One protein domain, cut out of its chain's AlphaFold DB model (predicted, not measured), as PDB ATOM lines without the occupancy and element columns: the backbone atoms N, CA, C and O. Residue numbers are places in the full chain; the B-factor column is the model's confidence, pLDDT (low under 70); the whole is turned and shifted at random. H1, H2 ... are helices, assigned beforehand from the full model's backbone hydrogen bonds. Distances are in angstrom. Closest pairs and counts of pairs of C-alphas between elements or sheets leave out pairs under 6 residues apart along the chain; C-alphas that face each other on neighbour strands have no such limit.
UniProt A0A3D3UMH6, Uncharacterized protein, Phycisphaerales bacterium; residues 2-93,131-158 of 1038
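AT A GLANCE: This is residues 2 to 93 and 131 to 158 of the 1038 residues of an uncharacterized protein of Phycisphaerales bacterium (UniProt A0A3D3UMH6). Two groups of helices sit side by side: in one, H4, H5 and H6 fold back and forth as two successive helical hairpins; in the other, H1, H8 and H9 pack on H3, with H2 beside H8. Little H7 packs on the first residues of H5 and leads into H8, while residues 2 to 7 of H1 stick out. The printed part has 120 residues, with nine named helices, H1 to H9 in chain order, and no named strand; the class is all helix. The whole is compact, with a radius of gyration of the C-alphas of 15.3 A and spans of 41 by 34 by 24 A.

HOW THE PARTS SIT: Begin with the longest helix, H1, residues 2 to 18: its residues 12 to 16 alone touch residues 35 to 39 of H3, residues 28 to 39, where the C-alphas of Lys 12 and Leu 38 are closest, 5.3 A apart. These two run opposite ways at a shallow tilt of 24 degrees. Look next at H9, residues 151 to 157, which touches H3 about perpendicular at 87 degrees, closest at the C-alphas of Cys 37 and Ala 157, 5.2 A. H8, residues 137 to 146, touches H3 about perpendicular at 84 degrees, closest at the C-alphas of Ala 30 and Val 140, 5.2 A. H2, residues 21 to 26, only just touches H8, with 3 pairs of C-alphas within 8 A, closest at Val 23 and Leu 143, 6.6 A. H5, residues 57 to 69, makes helical hairpins with H4, residues 43 to 52, at a shallow tilt of 25 degrees, and with H6, residues 75 to 88, at a shallow tilt of 16 degrees; the closest C-alphas are those of Val 50 and Phe 59, 5.7 A apart, for H4 and H5, and those of Ala 64 and Ala 78, 4.9 A apart, for H5 and H6. H3 and H5 are close but not clearly touching, at 7.9 A between the C-alphas of Ile 33 and Phe 59. H7, residues 132 to 135, touches H5, closest at the C-alphas of Phe 58 and Pro 132, 4.8 A. Every O i to N i+4 pair is within hydrogen-bond range in H1, H3, H4, H5 and H8; the count is 9 of 10 in H6, 1 of 2 in H2 and 0 of 3 in H9, where 2 of 4 O i to N i+3 pairs are, and H7 is too short for such a pair.

IN THESE COORDINATES: Find C-alpha 2 at (125.338, 15.601, 4.770); from there H1 runs 24.9 A to C-alpha 18. H3 is 15.6 A long, H5 18.2 A and H6 20.3 A, ending at C-alpha 88, (99.024, 40.586, -11.679). H9 ends at C-alpha 157, (106.799, 24.077, 5.718).

THE WHOLE: The C-alphas of Gln 3 and Pro 90 are the two farthest apart, 43.1 A. Residues 94 to 130 are not printed, and C-alphas 93 and 131 are 9.4 A apart across this cut. The links printed whole are tight. The mean pLDDT of the printed part is 79.6; residues 2 to 19, 40 and 149 to 157 are under 70.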
ATOM      1  N   SER A   2     126.143  16.656   5.443       34.56
ATOM      2  CA  SER A   2     125.338  15.601   4.770       34.56
ATOM      3  C   SER A   2     124.400  14.762   5.660       34.56
ATOM      4  O   SER A   2     123.450  14.187   5.144       34.56
ATOM      5  N   GLN A   3     124.609  14.695   6.981       31.27
ATOM      6  CA  GLN A   3     123.668  14.026   7.898       31.27
ATOM      7  C   GLN A   3     122.475  14.907   8.297       31.27
ATOM      8  O   GLN A   3     121.398  14.382   8.552       31.27
ATOM      9  N   GLN A   4     122.658  16.228   8.332       35.66
ATOM     10  CA  GLN A   4     121.616  17.186   8.712       35.66
ATOM     11  C   GLN A   4     120.586  17.343   7.589       35.66
ATOM     12  O   GLN A   4     119.395  17.255   7.849       35.66
ATOM     13  N   ILE A   5     121.059  17.425   6.341       37.69
ATOM     14  CA  ILE A   5     120.211  17.438   5.140       37.69
ATOM     15  C   ILE A   5     119.430  16.120   5.018       37.69
ATOM     16  O   ILE A   5     118.233  16.128   4.766       37.69
ATOM     17  N   LYS A   6     120.077  14.970   5.274       38.19
ATOM     18  CA  LYS A   6     119.395  13.665   5.270       38.19
ATOM     19  C   LYS A   6     118.303  13.557   6.335       38.19
ATOM     20  O   LYS A   6     117.273  12.964   6.052       38.19
ATOM     21  N   ARG A   7     118.514  14.110   7.536       47.03
ATOM     22  CA  ARG A   7     117.471  14.167   8.574       47.03
ATOM     23  C   ARG A   7     116.322  15.083   8.162       47.03
ATOM     24  O   ARG A   7     115.195  14.625   8.157       47.03
ATOM     25  N   GLN A   8     116.620  16.292   7.686       51.31
ATOM     26  CA  GLN A   8     115.598  17.224   7.195       51.31
ATOM     27  C   GLN A   8     114.728  16.627   6.081       51.31
ATOM     28  O   GLN A   8     113.526  16.846   6.080       51.31
ATOM     29  N   LEU A   9     115.308  15.857   5.157       48.22
ATOM     30  CA  LEU A   9     114.553  15.183   4.094       48.22
ATOM     31  C   LEU A   9     113.641  14.065   4.626       48.22
ATOM     32  O   LEU A   9     112.531  13.901   4.131       48.22
ATOM     33  N   VAL A  10     114.091  13.310   5.635       54.19
ATOM     34  CA  VAL A  10     113.271  12.281   6.302       54.19
ATOM     35  C   VAL A  10     112.132  12.928   7.092       54.19
ATOM     36  O   VAL A  10     111.000  12.462   7.007       54.19
ATOM     37  N   ASP A  11     112.414  14.029   7.786       54.91
ATOM     38  CA  ASP A  11     111.424  14.780   8.560       54.91
ATOM     39  C   ASP A  11     110.379  15.424   7.624       54.91
ATOM     40  O   ASP A  11     109.181  15.273   7.841       54.91
ATOM     41  N   LYS A  12     110.802  16.038   6.505       61.72
ATOM     42  CA  LYS A  12     109.896  16.569   5.464       61.72
ATOM     43  C   LYS A  12     109.002  15.479   4.853       61.72
ATOM     44  O   LYS A  12     107.821  15.720   4.606       61.72
ATOM     45  N   ALA A  13     109.538  14.278   4.621       59.03
ATOM     46  CA  ALA A  13     108.772  13.154   4.082       59.03
ATOM     47  C   ALA A  13     107.722  12.620   5.073       59.03
ATOM     48  O   ALA A  13     106.624  12.268   4.646       59.03
ATOM     49  N   ALA A  14     108.035  12.600   6.374       59.38
ATOM     50  CA  ALA A  14     107.092  12.214   7.425       59.38
ATOM     51  C   ALA A  14     105.945  13.229   7.571       59.38
ATOM     52  O   ALA A  14     104.780  12.853   7.617       59.38
ATOM     53  N   VAL A  15     106.252  14.529   7.527       59.69
ATOM     54  CA  VAL A  15     105.224  15.588   7.548       59.69
ATOM     55  C   VAL A  15     104.295  15.486   6.337       59.69
ATOM     56  O   VAL A  15     103.088  15.680   6.445       59.69
ATOM     57  N   ARG A  16     104.841  15.125   5.170       63.41
ATOM     58  CA  ARG A  16     104.054  14.917   3.951       63.41
ATOM     59  C   ARG A  16     103.126  13.699   4.038       63.41
ATOM     60  O   ARG A  16     102.053  13.741   3.445       63.41
ATOM     61  N   SER A  17     103.515  12.629   4.739       63.12
ATOM     62  CA  SER A  17     102.625  11.479   4.970       63.12
ATOM     63  C   SER A  17     101.513  11.775   5.973       63.12
ATOM     64  O   SER A  17     100.443  11.181   5.870       63.12
ATOM     65  N   ASP A  18     101.751  12.711   6.895       61.47
ATOM     66  CA  ASP A  18     100.778  13.117   7.915       61.47
ATOM     67  C   ASP A  18      99.685  14.051   7.340       61.47
ATOM     68  O   ASP A  18      98.602  14.174   7.916       61.47
ATOM     69  N   LEU A  19      99.903  14.649   6.158       66.88
ATOM     70  CA  LEU A  19      98.887  15.433   5.451       66.88
ATOM     71  C   LEU A  19      97.801  14.509   4.865       66.88
ATOM     72  O   LEU A  19      97.945  13.947   3.775       66.88
ATOM     73  N   SER A  20      96.691  14.341   5.585       70.12
ATOM     74  CA  SER A  20      95.599  13.481   5.125       70.12
ATOM     75  C   SER A  20      94.964  14.016   3.830       70.12
ATOM     76  O   SER A  20      94.861  15.225   3.606       70.12
ATOM     77  N   LYS A  21      94.481  13.107   2.969       73.25
ATOM     78  CA  LYS A  21      93.763  13.483   1.734       73.25
ATOM     79  C   LYS A  21      92.524  14.340   2.016       73.25
ATOM     80  O   LYS A  21      92.143  15.144   1.175       73.25
ATOM     81  N   GLU A  22      91.915  14.163   3.186       73.31
ATOM     82  CA  GLU A  22      90.745  14.921   3.633       73.31
ATOM     83  C   GLU A  22      91.118  16.364   3.990       73.31
ATOM     84  O   GLU A  22      90.448  17.285   3.529       73.31
ATOM     85  N   VAL A  23      92.223  16.576   4.718       75.50
ATOM     86  CA  VAL A  23      92.725  17.922   5.049       75.50
ATOM     87  C   VAL A  23      93.188  18.644   3.785       75.50
ATOM     88  O   VAL A  23      92.783  19.781   3.544       75.50
ATOM     89  N   ALA A  24      93.940  17.968   2.912       78.75
ATOM     90  CA  ALA A  24      94.396  18.536   1.643       78.75
ATOM     91  C   ALA A  24      93.240  18.933   0.699       78.75
ATOM     92  O   ALA A  24      93.372  19.879  -0.075       78.75
ATOM     93  N   ALA A  25      92.094  18.245   0.767       84.38
ATOM     94  CA  ALA A  25      90.924  18.557  -0.054       84.38
ATOM     95  C   ALA A  25      90.192  19.843   0.375       84.38
ATOM     96  O   ALA A  25      89.428  20.389  -0.421       84.38
ATOM     97  N   THR A  26      90.409  20.335   1.602       87.06
ATOM     98  CA  THR A  26      89.746  21.556   2.100       87.06
ATOM     99  C   THR A  26      90.251  22.825   1.418       87.06
ATOM    100  O   THR A  26      89.475  23.755   1.195       87.06
ATOM    101  N   ASP A  27      91.532  22.849   1.055       89.75
ATOM    102  CA  ASP A  27      92.159  23.922   0.293       89.75
ATOM    103  C   ASP A  27      93.267  23.340  -0.604       89.75
ATOM    104  O   ASP A  27      94.436  23.298  -0.210       89.75
ATOM    105  N   PRO A  28      92.912  22.872  -1.816       89.25
ATOM    106  CA  PRO A  28      93.854  22.192  -2.700       89.25
ATOM    107  C   PRO A  28      95.048  23.060  -3.112       89.25
ATOM    108  O   PRO A  28      96.154  22.554  -3.267       89.25
ATOM    109  N   GLU A  29      94.842  24.369  -3.277       91.12
ATOM    110  CA  GLU A  29      95.909  25.297  -3.665       91.12
ATOM    111  C   GLU A  29      96.900  25.511  -2.514       91.12
ATOM    112  O   GLU A  29      98.110  25.413  -2.714       91.12
ATOM    113  N   ALA A  30      96.412  25.749  -1.293       89.75
ATOM    114  CA  ALA A  30      97.291  25.870  -0.132       89.75
ATOM    115  C   ALA A  30      97.984  24.537   0.202       89.75
ATOM    116  O   ALA A  30      99.141  24.541   0.628       89.75
ATOM    117  N   ALA A  31      97.323  23.401  -0.042       87.50
ATOM    118  CA  ALA A  31      97.919  22.079   0.109       87.50
ATOM    119  C   ALA A  31      99.052  21.845  -0.902       87.50
ATOM    120  O   ALA A  31     100.091  21.301  -0.534       87.50
ATOM    121  N   ASP A  32      98.905  22.301  -2.148       88.81
ATOM    122  CA  ASP A  32      99.969  22.221  -3.152       88.81
ATOM    123  C   ASP A  32     101.146  23.154  -2.830       88.81
ATOM    124  O   ASP A  32     102.300  22.764  -3.006       88.81
ATOM    125  N   ILE A  33     100.895  24.347  -2.275       89.00
ATOM    126  CA  ILE A  33     101.959  25.232  -1.762       89.00
ATOM    127  C   ILE A  33     102.704  24.559  -0.602       89.00
ATOM    128  O   ILE A  33     103.935  24.566  -0.558       89.00
ATOM    129  N   LEU A  34     101.975  23.947   0.332       84.94
ATOM    130  CA  LEU A  34     102.564  23.205   1.444       84.94
ATOM    131  C   LEU A  34     103.398  22.018   0.938       84.94
ATOM    132  O   LEU A  34     104.549  21.847   1.342       84.94
ATOM    133  N   ASN A  35     102.862  21.250  -0.013       81.88
ATOM    134  CA  ASN A  35     103.578  20.165  -0.676       81.88
ATOM    135  C   ASN A  35     104.839  20.665  -1.385       81.88
ATOM    136  O   ASN A  35     105.868  20.001  -1.294       81.88
ATOM    137  N   TYR A  36     104.799  21.829  -2.040       82.75
ATOM    138  CA  TYR A  36     105.982  22.452  -2.631       82.75
ATOM    139  C   TYR A  36     107.063  22.719  -1.576       82.75
ATOM    140  O   TYR A  36     108.213  22.326  -1.768       82.75
ATOM    141  N   CYS A  37     106.703  23.314  -0.435       79.00
ATOM    142  CA  CYS A  37     107.655  23.625   0.639       79.00
ATOM    143  C   CYS A  37     108.311  22.357   1.227       79.00
ATOM    144  O   CYS A  37     109.491  22.354   1.598       79.00
ATOM    145  N   LEU A  38     107.557  21.254   1.271       74.06
ATOM    146  CA  LEU A  38     108.010  19.967   1.800       74.06
ATOM    147  C   LEU A  38     108.763  19.106   0.772       74.06
ATOM    148  O   LEU A  38     109.665  18.365   1.153       74.06
ATOM    149  N   ALA A  39     108.404  19.163  -0.511       70.00
ATOM    150  CA  ALA A  39     108.939  18.274  -1.544       70.00
ATOM    151  C   ALA A  39     110.001  18.924  -2.441       70.00
ATOM    152  O   ALA A  39     110.807  18.189  -3.002       70.00
ATOM    153  N   GLU A  40     110.001  20.258  -2.569       68.94
ATOM    154  CA  GLU A  40     110.844  21.031  -3.498       68.94
ATOM    155  C   GLU A  40     110.856  20.417  -4.916       68.94
ATOM    156  O   GLU A  40     111.885  19.893  -5.354       68.94
ATOM    157  N   PRO A  41     109.711  20.422  -5.634       70.25
ATOM    158  CA  PRO A  41     109.627  19.853  -6.978       70.25
ATOM    159  C   PRO A  41     110.639  20.500  -7.936       70.25
ATOM    160  O   PRO A  41     111.049  21.652  -7.760       70.25
ATOM    161  N   ASN A  42     111.031  19.738  -8.960       78.00
ATOM    162  CA  ASN A  42     111.857  20.238 -10.059       78.00
ATOM    163  C   ASN A  42     111.106  21.303 -10.883       78.00
ATOM    164  O   ASN A  42     109.921  21.568 -10.667       78.00
ATOM    165  N   GLU A  43     111.805  21.933 -11.826       82.12
ATOM    166  CA  GLU A  43     111.273  23.047 -12.616       82.12
ATOM    167  C   GLU A  43     110.008  22.657 -13.402       82.12
ATOM    168  O   GLU A  43     109.076  23.450 -13.508       82.12
ATOM    169  N   ASP A  44     109.947  21.414 -13.884       83.06
ATOM    170  CA  ASP A  44     108.817  20.872 -14.643       83.06
ATOM    171  C   ASP A  44     107.558  20.711 -13.774       83.06
ATOM    172  O   ASP A  44     106.503  21.258 -14.098       83.06
ATOM    173  N   GLY A  45     107.678  20.080 -12.598       86.12
ATOM    174  CA  GLY A  45     106.560  19.961 -11.656       86.12
ATOM    175  C   GLY A  45     106.066  21.319 -11.142       86.12
ATOM    176  O   GLY A  45     104.880  21.503 -10.878       86.12
ATOM    177  N   LEU A  46     106.956  22.309 -11.039       88.62
ATOM    178  CA  LEU A  46     106.574  23.675 -10.691       88.62
ATOM    179  C   LEU A  46     105.840  24.388 -11.841       88.62
ATOM    180  O   LEU A  46     104.876  25.112 -11.588       88.62
ATOM    181  N   ALA A  47     106.232  24.151 -13.094       91.06
ATOM    182  CA  ALA A  47     105.498  24.641 -14.258       91.06
ATOM    183  C   ALA A  47     104.099  24.018 -14.375       91.06
ATOM    184  O   ALA A  47     103.154  24.726 -14.728       91.06
ATOM    185  N   GLU A  48     103.920  22.749 -13.993       91.44
ATOM    186  CA  GLU A  48     102.586  22.149 -13.863       91.44
ATOM    187  C   GLU A  48     101.730  22.862 -12.809       91.44
ATOM    188  O   GLU A  48     100.547  23.116 -13.045       91.44
ATOM    189  N   MET A  49     102.318  23.250 -11.670       92.31
ATOM    190  CA  MET A  49     101.604  24.026 -10.647       92.31
ATOM    191  C   MET A  49     101.207  25.413 -11.152       92.31
ATOM    192  O   MET A  49     100.084  25.848 -10.902       92.31
ATOM    193  N   VAL A  50     102.071  26.091 -11.916       93.31
ATOM    194  CA  VAL A  50     101.715  27.366 -12.563       93.31
ATOM    195  C   VAL A  50     100.614  27.165 -13.607       93.31
ATOM    196  O   VAL A  50      99.684  27.962 -13.676       93.31
ATOM    197  N   ALA A  51     100.660  26.089 -14.394       90.75
ATOM    198  CA  ALA A  51      99.609  25.784 -15.362       90.75
ATOM    199  C   ALA A  51      98.259  25.493 -14.682       90.75
ATOM    200  O   ALA A  51      97.216  25.898 -15.198       90.75
ATOM    201  N   LYS A  52      98.280  24.824 -13.522       93.56
ATOM    202  CA  LYS A  52      97.100  24.547 -12.690       93.56
ATOM    203  C   LYS A  52      96.564  25.809 -12.005       93.56
ATOM    204  O   LYS A  52      95.349  25.986 -11.930       93.56
ATOM    205  N   TYR A  53      97.452  26.693 -11.548       94.06
ATOM    206  CA  TYR A  53      97.132  27.929 -10.830       94.06
ATOM    207  C   TYR A  53      97.782  29.162 -11.497       94.06
ATOM    208  O   TYR A  53      98.702  29.763 -10.942       94.06
ATOM    209  N   PRO A  54      97.294  29.606 -12.672       90.00
ATOM    210  CA  PRO A  54      97.969  30.625 -13.494       90.00
ATOM    211  C   PRO A  54      97.965  32.043 -12.904       90.00
ATOM    212  O   PRO A  54      98.670  32.920 -13.398       90.00
ATOM    213  N   GLN A  55      97.157  32.282 -11.869       92.62
ATOM    214  CA  GLN A  55      97.091  33.552 -11.137       92.62
ATOM    215  C   GLN A  55      97.862  33.497  -9.806       92.62
ATOM    216  O   GLN A  55      97.857  34.459  -9.043       92.62
ATOM    217  N   ASN A  56      98.490  32.361  -9.483       94.12
ATOM    218  CA  ASN A  56      99.176  32.183  -8.215       94.12
ATOM    219  C   ASN A  56     100.573  32.820  -8.269       94.12
ATOM    220  O   ASN A  56     101.520  32.269  -8.833       94.12
ATOM    221  N   GLU A  57     100.690  33.989  -7.638       94.12
ATOM    222  CA  GLU A  57     101.933  34.765  -7.554       94.12
ATOM    223  C   GLU A  57     103.094  33.981  -6.915       94.12
ATOM    224  O   GLU A  57     104.252  34.235  -7.242       94.12
ATOM    225  N   PHE A  58     102.813  33.027  -6.017       92.94
ATOM    226  CA  PHE A  58     103.847  32.231  -5.355       92.94
ATOM    227  C   PHE A  58     104.509  31.254  -6.325       92.94
ATOM    228  O   PHE A  58     105.728  31.299  -6.490       92.94
ATOM    229  N   PHE A  59     103.733  30.421  -7.022       93.19
ATOM    230  CA  PHE A  59     104.304  29.479  -7.987       93.19
ATOM    231  C   PHE A  59     104.988  30.191  -9.155       93.19
ATOM    232  O   PHE A  59     106.060  29.763  -9.574       93.19
ATOM    233  N   LEU A  60     104.427  31.309  -9.631       93.50
ATOM    234  CA  LEU A  60     105.050  32.136 -10.667       93.50
ATOM    235  C   LEU A  60     106.418  32.678 -10.229       93.50
ATOM    236  O   LEU A  60     107.385  32.558 -10.978       93.50
ATOM    237  N   ALA A  61     106.524  33.231  -9.016       92.75
ATOM    238  CA  ALA A  61     107.788  33.754  -8.496       92.75
ATOM    239  C   ALA A  61     108.822  32.648  -8.242       92.75
ATOM    240  O   ALA A  61     109.995  32.817  -8.579       92.75
ATOM    241  N   GLN A  62     108.394  31.500  -7.706       91.25
ATOM    242  CA  GLN A  62     109.271  30.343  -7.525       91.25
ATOM    243  C   GLN A  62     109.768  29.800  -8.869       91.25
ATOM    244  O   GLN A  62     110.944  29.460  -8.993       91.25
ATOM    245  N   LEU A  63     108.900  29.737  -9.885       92.06
ATOM    246  CA  LEU A  63     109.286  29.259 -11.210       92.06
ATOM    247  C   LEU A  63     110.231  30.239 -11.892       92.06
ATOM    248  O   LEU A  63     111.226  29.802 -12.459       92.06
ATOM    249  N   ALA A  64     109.972  31.546 -11.780       91.62
ATOM    250  CA  ALA A  64     110.879  32.571 -12.280       91.62
ATOM    251  C   ALA A  64     112.269  32.383 -11.662       91.62
ATOM    252  O   ALA A  64     113.241  32.237 -12.391       91.62
ATOM    253  N   TYR A  65     112.352  32.252 -10.332       88.00
ATOM    254  CA  TYR A  65     113.609  31.971  -9.641       88.00
ATOM    255  C   TYR A  65     114.310  30.704 -10.157       88.00
ATOM    256  O   TYR A  65     115.497  30.743 -10.483       88.00
ATOM    257  N   LYS A  66     113.580  29.591 -10.276       86.94
ATOM    258  CA  LYS A  66     114.132  28.300 -10.707       86.94
ATOM    259  C   LYS A  66     114.603  28.290 -12.158       86.94
ATOM    260  O   LYS A  66     115.699  27.806 -12.411       86.94
ATOM    261  N   ILE A  67     113.827  28.855 -13.086       88.38
ATOM    262  CA  ILE A  67     114.214  28.963 -14.502       88.38
ATOM    263  C   ILE A  67     115.458  29.828 -14.643       88.38
ATOM    264  O   ILE A  67     116.377  29.474 -15.371       88.38
ATOM    265  N   THR A  68     115.513  30.940 -13.914       85.00
ATOM    266  CA  THR A  68     116.701  31.784 -13.867       85.00
ATOM    267  C   THR A  68     117.884  30.988 -13.297       85.00
ATOM    268  O   THR A  68     118.991  31.116 -13.802       85.00
ATOM    269  N   GLU A  69     117.679  30.082 -12.329       79.62
ATOM    270  CA  GLU A  69     118.713  29.149 -11.856       79.62
ATOM    271  C   GLU A  69     119.192  28.085 -12.848       79.62
ATOM    272  O   GLU A  69     120.324  27.606 -12.713       79.62
ATOM    273  N   SER A  70     118.383  27.735 -13.843       81.69
ATOM    274  CA  SER A  70     118.715  26.708 -14.824       81.69
ATOM    275  C   SER A  70     119.753  27.210 -15.839       81.69
ATOM    276  O   SER A  70     119.529  28.172 -16.567       81.69
ATOM    277  N   ASN A  71     120.887  26.510 -15.955       79.12
ATOM    278  CA  ASN A  71     121.901  26.821 -16.974       79.12
ATOM    279  C   ASN A  71     121.339  26.685 -18.400       79.12
ATOM    280  O   ASN A  71     120.568  25.757 -18.660       79.12
ATOM    281  N   PHE A  72     121.801  27.534 -19.321       83.62
ATOM    282  CA  PHE A  72     121.492  27.481 -20.761       83.62
ATOM    283  C   PHE A  72     120.002  27.539 -21.119       83.62
ATOM    284  O   PHE A  72     119.586  26.974 -22.131       83.62
ATOM    285  N   VAL A  73     119.197  28.201 -20.291       86.44
ATOM    286  CA  VAL A  73     117.804  28.538 -20.603       86.44
ATOM    287  C   VAL A  73     117.723  30.011 -20.956       86.44
ATOM    288  O   VAL A  73     118.213  30.845 -20.200       86.44
ATOM    289  N   ASP A  74     117.061  30.326 -22.069       86.56
ATOM    290  CA  ASP A  74     116.864  31.700 -22.507       86.56
ATOM    291  C   ASP A  74     116.241  32.574 -21.412       86.56
ATOM    292  O   ASP A  74     115.158  32.280 -20.898       86.56
ATOM    293  N   ALA A  75     116.915  33.676 -21.062       84.31
ATOM    294  CA  ALA A  75     116.488  34.592 -20.008       84.31
ATOM    295  C   ALA A  75     115.086  35.162 -20.278       84.31
ATOM    296  O   ALA A  75     114.348  35.469 -19.338       84.31
ATOM    297  N   ARG A  76     114.665  35.222 -21.552       88.25
ATOM    298  CA  ARG A  76     113.308  35.617 -21.945       88.25
ATOM    299  C   ARG A  76     112.223  34.702 -21.368       88.25
ATOM    300  O   ARG A  76     111.116  35.182 -21.131       88.25
ATOM    301  N   ALA A  77     112.526  33.441 -21.056       90.50
ATOM    302  CA  ALA A  77     111.589  32.532 -20.388       90.50
ATOM    303  C   ALA A  77     111.279  32.990 -18.954       90.50
ATOM    304  O   ALA A  77     110.117  33.071 -18.557       90.50
ATOM    305  N   ALA A  78     112.309  33.362 -18.192       90.81
ATOM    306  CA  ALA A  78     112.128  33.929 -16.860       90.81
ATOM    307  C   ALA A  78     111.525  35.343 -16.906       90.81
ATOM    308  O   ALA A  78     110.709  35.693 -16.050       90.81
ATOM    309  N   LEU A  79     111.871  36.148 -17.921       91.31
ATOM    310  CA  LEU A  79     111.264  37.466 -18.116       91.31
ATOM    311  C   LEU A  79     109.761  37.366 -18.381       91.31
ATOM    312  O   LEU A  79     109.021  38.162 -17.816       91.31
ATOM    313  N   ALA A  80     109.290  36.388 -19.164       91.69
ATOM    314  CA  ALA A  80     107.856  36.170 -19.383       91.69
ATOM    315  C   ALA A  80     107.097  35.957 -18.057       91.69
ATOM    316  O   ALA A  80     106.032  36.537 -17.844       91.69
ATOM    317  N   LEU A  81     107.689  35.210 -17.118       93.75
ATOM    318  CA  LEU A  81     107.128  35.015 -15.776       93.75
ATOM    319  C   LEU A  81     107.165  36.295 -14.934       93.75
ATOM    320  O   LEU A  81     106.198  36.602 -14.238       93.75
ATOM    321  N   ALA A  82     108.253  37.064 -15.010       93.81
ATOM    322  CA  ALA A  82     108.362  38.349 -14.322       93.81
ATOM    323  C   ALA A  82     107.346  39.374 -14.857       93.81
ATOM    324  O   ALA A  82     106.715  40.075 -14.066       93.81
ATOM    325  N   TYR A  83     107.135  39.433 -16.177       94.19
ATOM    326  CA  TYR A  83     106.083  40.245 -16.792       94.19
ATOM    327  C   TYR A  83     104.710  39.824 -16.294       94.19
ATOM    328  O   TYR A  83     103.947  40.679 -15.855       94.19
ATOM    329  N   ARG A  84     104.435  38.515 -16.249       94.44
ATOM    330  CA  ARG A  84     103.169  38.015 -15.721       94.44
ATOM    331  C   ARG A  84     102.939  38.441 -14.270       94.44
ATOM    332  O   ARG A  84     101.847  38.877 -13.941       94.44
ATOM    333  N   LEU A  85     103.951  38.367 -13.406       95.12
ATOM    334  CA  LEU A  85     103.845  38.846 -12.021       95.12
ATOM    335  C   LEU A  85     103.532  40.349 -11.944       95.12
ATOM    336  O   LEU A  85     102.666  40.754 -11.172       95.12
ATOM    337  N   ILE A  86     104.197  41.165 -12.769       95.75
ATOM    338  CA  ILE A  86     103.957  42.614 -12.851       95.75
ATOM    339  C   ILE A  86     102.544  42.915 -13.375       95.75
ATOM    340  O   ILE A  86     101.914  43.853 -12.902       95.75
ATOM    341  N   GLU A  87     102.017  42.125 -14.312       95.00
ATOM    342  CA  GLU A  87     100.626  42.247 -14.769       95.00
ATOM    343  C   GLU A  87      99.615  41.937 -13.657       95.00
ATOM    344  O   GLU A  87      98.567  42.577 -13.595       95.00
ATOM    345  N   LEU A  88      99.907  40.956 -12.792       94.75
ATOM    346  CA  LEU A  88      99.024  40.586 -11.679       94.75
ATOM    347  C   LEU A  88      98.970  41.660 -10.597       94.75
ATOM    348  O   LEU A  88      97.894  41.941 -10.071       94.75
ATOM    349  N   ASN A  89     100.122  42.240 -10.256       94.19
ATOM    350  CA  ASN A  89     100.188  43.384  -9.358       94.19
ATOM    351  C   ASN A  89     101.358  44.311  -9.747       94.19
ATOM    352  O   ASN A  89     102.507  44.025  -9.387       94.19
ATOM    353  N   PRO A  90     101.088  45.429 -10.445       94.88
ATOM    354  CA  PRO A  90     102.132  46.339 -10.915       94.88
ATOM    355  C   PRO A  90     102.798  47.136  -9.789       94.88
ATOM    356  O   PRO A  90     103.925  47.607  -9.983       94.88
ATOM    357  N   ASP A  91     102.137  47.250  -8.633       94.75
ATOM    358  CA  ASP A  91     102.566  48.074  -7.500       94.75
ATOM    359  C   ASP A  91     103.471  47.316  -6.518       94.75
ATOM    360  O   ASP A  91     104.110  47.927  -5.660       94.75
ATOM    361  N   ASN A  92     103.610  45.991  -6.659       95.50
ATOM    362  CA  ASN A  92     104.513  45.218  -5.810       95.50
ATOM    363  C   ASN A  92     105.979  45.363  -6.255       95.50
ATOM    364  O   ASN A  92     106.430  44.754  -7.232       95.50
ATOM    365  N   ALA A  93     106.767  46.081  -5.451       96.31
ATOM    366  CA  ALA A  93     108.201  46.274  -5.659       96.31
ATOM    367  C   ALA A  93     108.996  44.970  -5.856       96.31
ATOM    368  O   ALA A  93     109.956  44.945  -6.627       96.31
ATOM    369  N   LEU A 131     106.313  39.603  -0.167       90.88
ATOM    370  CA  LEU A 131     106.706  38.334  -0.774       90.88
ATOM    371  C   LEU A 131     105.459  37.459  -1.007       90.88
ATOM    372  O   LEU A 131     104.583  37.446  -0.132       90.88
ATOM    373  N   PRO A 132     105.315  36.776  -2.157       90.88
ATOM    374  CA  PRO A 132     104.054  36.158  -2.584       90.88
ATOM    375  C   PRO A 132     103.394  35.206  -1.581       90.88
ATOM    376  O   PRO A 132     102.178  35.264  -1.385       90.88
ATOM    377  N   TYR A 133     104.168  34.374  -0.884       87.75
ATOM    378  CA  TYR A 133     103.674  33.416   0.110       87.75
ATOM    379  C   TYR A 133     102.899  34.100   1.229       87.75
ATOM    380  O   TYR A 133     101.997  33.506   1.818       87.75
ATOM    381  N   SER A 134     103.190  35.371   1.512       86.06
ATOM    382  CA  SER A 134     102.486  36.129   2.541       86.06
ATOM    383  C   SER A 134     100.966  36.195   2.334       86.06
ATOM    384  O   SER A 134     100.246  36.259   3.332       86.06
ATOM    385  N   LYS A 135     100.478  36.105   1.083       87.94
ATOM    386  CA  LYS A 135      99.044  36.008   0.745       87.94
ATOM    387  C   LYS A 135      98.430  34.652   1.104       87.94
ATOM    388  O   LYS A 135      97.241  34.568   1.396       87.94
ATOM    389  N   PHE A 136      99.237  33.596   1.104       88.56
ATOM    390  CA  PHE A 136      98.796  32.213   1.301       88.56
ATOM    391  C   PHE A 136      99.095  31.682   2.705       88.56
ATOM    392  O   PHE A 136      98.483  30.701   3.124       88.56
ATOM    393  N   LYS A 137      99.979  32.348   3.458       85.44
ATOM    394  CA  LYS A 137     100.461  31.907   4.772       85.44
ATOM    395  C   LYS A 137      99.336  31.482   5.714       85.44
ATOM    396  O   LYS A 137      99.411  30.403   6.275       85.44
ATOM    397  N   GLN A 138      98.282  32.286   5.862       87.56
ATOM    398  CA  GLN A 138      97.181  31.963   6.778       87.56
ATOM    399  C   GLN A 138      96.424  30.688   6.367       87.56
ATOM    400  O   GLN A 138      96.026  29.907   7.228       87.56
ATOM    401  N   ARG A 139      96.238  30.468   5.060       89.75
ATOM    402  CA  ARG A 139      95.579  29.269   4.517       89.75
ATOM    403  C   ARG A 139      96.448  28.029   4.737       89.75
ATOM    404  O   ARG A 139      95.951  27.012   5.204       89.75
ATOM    405  N   VAL A 140      97.754  28.148   4.485       87.12
ATOM    406  CA  VAL A 140      98.733  27.074   4.722       87.12
ATOM    407  C   VAL A 140      98.865  26.757   6.211       87.12
ATOM    408  O   VAL A 140      98.844  25.594   6.593       87.12
ATOM    409  N   ASP A 141      98.931  27.777   7.066       83.44
ATOM    410  CA  ASP A 141      98.976  27.619   8.519       83.44
ATOM    411  C   ASP A 141      97.762  26.857   9.045       83.44
ATOM    412  O   ASP A 141      97.921  25.957   9.864       83.44
ATOM    413  N   LYS A 142      96.570  27.170   8.528       85.56
ATOM    414  CA  LYS A 142      95.349  26.450   8.883       85.56
ATOM    415  C   LYS A 142      95.438  24.967   8.515       85.56
ATOM    416  O   LYS A 142      95.090  24.135   9.338       85.56
ATOM    417  N   LEU A 143      95.952  24.629   7.329       83.81
ATOM    418  CA  LEU A 143      96.150  23.228   6.930       83.81
ATOM    419  C   LEU A 143      97.151  22.499   7.829       83.81
ATOM    420  O   LEU A 143      96.954  21.330   8.141       83.81
ATOM    421  N   ILE A 144      98.220  23.182   8.243       79.06
ATOM    422  CA  ILE A 144      99.211  22.634   9.175       79.06
ATOM    423  C   ILE A 144      98.565  22.343  10.533       79.06
ATOM    424  O   ILE A 144      98.813  21.285  11.108       79.06
ATOM    425  N   ASP A 145      97.735  23.267  11.025       80.62
ATOM    426  CA  ASP A 145      97.006  23.105  12.284       80.62
ATOM    427  C   ASP A 145      95.962  21.975  12.190       80.62
ATOM    428  O   ASP A 145      95.878  21.145  13.094       80.62
ATOM    429  N   ASP A 146      95.224  21.891  11.079       80.19
ATOM    430  CA  ASP A 146      94.223  20.844  10.822       80.19
ATOM    431  C   ASP A 146      94.865  19.450  10.643       80.19
ATOM    432  O   ASP A 146      94.240  18.433  10.949       80.19
ATOM    433  N   ALA A 147      96.118  19.390  10.177       72.00
ATOM    434  CA  ALA A 147      96.909  18.163  10.051       72.00
ATOM    435  C   ALA A 147      97.664  17.767  11.339       72.00
ATOM    436  O   ALA A 147      98.391  16.776  11.327       72.00
ATOM    437  N   ASP A 148      97.520  18.529  12.433       70.94
ATOM    438  CA  ASP A 148      98.227  18.334  13.714       70.94
ATOM    439  C   ASP A 148      99.762  18.215  13.557       70.94
ATOM    440  O   ASP A 148     100.451  17.499  14.292       70.94
ATOM    441  N   ILE A 149     100.322  18.931  12.572       67.44
ATOM    442  CA  ILE A 149     101.766  18.957  12.314       67.44
ATOM    443  C   ILE A 149     102.457  19.708  13.455       67.44
ATOM    444  O   ILE A 149     102.041  20.794  13.874       67.44
ATOM    445  N   SER A 150     103.559  19.153  13.968       58.81
ATOM    446  CA  SER A 150     104.190  19.718  15.158       58.81
ATOM    447  C   SER A 150     104.773  21.121  14.900       58.81
ATOM    448  O   SER A 150     105.251  21.426  13.803       58.81
ATOM    449  N   PRO A 151     104.858  21.993  15.927       56.50
ATOM    450  CA  PRO A 151     105.472  23.317  15.782       56.50
ATOM    451  C   PRO A 151     106.933  23.296  15.302       56.50
ATOM    452  O   PRO A 151     107.406  24.277  14.733       56.50
ATOM    453  N   LEU A 152     107.659  22.197  15.543       56.56
ATOM    454  CA  LEU A 152     109.044  22.026  15.096       56.56
ATOM    455  C   LEU A 152     109.113  21.710  13.592       56.56
ATOM    456  O   LEU A 152     110.005  22.195  12.900       56.56
ATOM    457  N   GLU A 153     108.136  20.952  13.092       62.06
ATOM    458  CA  GLU A 153     107.958  20.604  11.679       62.06
ATOM    459  C   GLU A 153     107.352  21.754  10.860       62.06
ATOM    460  O   GLU A 153     107.680  21.895   9.686       62.06
ATOM    461  N   ARG A 154     106.571  22.651  11.482       67.44
ATOM    462  CA  ARG A 154     106.027  23.871  10.847       67.44
ATOM    463  C   ARG A 154     107.108  24.742  10.194       67.44
ATOM    464  O   ARG A 154     106.874  25.325   9.145       67.44
ATOM    465  N   ARG A 155     108.323  24.773  10.756       65.00
ATOM    466  CA  ARG A 155     109.480  25.470  10.159       65.00
ATOM    467  C   ARG A 155     109.965  24.857   8.844       65.00
ATOM    468  O   ARG A 155     110.579  25.553   8.048       65.00
ATOM    469  N   LEU A 156     109.732  23.563   8.622       63.00
ATOM    470  CA  LEU A 156     110.077  22.882   7.368       63.00
ATOM    471  C   LEU A 156     109.059  23.169   6.253       63.00
ATOM    472  O   LEU A 156     109.353  22.886   5.095       63.00
ATOM    473  N   ALA A 157     107.894  23.719   6.612       65.38
ATOM    474  CA  ALA A 157     106.799  24.077   5.718       65.38
ATOM    475  C   ALA A 157     106.818  25.553   5.265       65.38
ATOM    476  O   ALA A 157     105.944  25.963   4.503       65.38
ATOM    477  N   GLU A 158     107.796  26.352   5.707       70.50
ATOM    478  CA  GLU A 158     107.999  27.717   5.207       70.50
ATOM    479  C   GLU A 158     108.853  27.700   3.919       70.50
ATOM    480  O   GLU A 158     109.904  27.048   3.890       70.50
TER     481      GLU A 158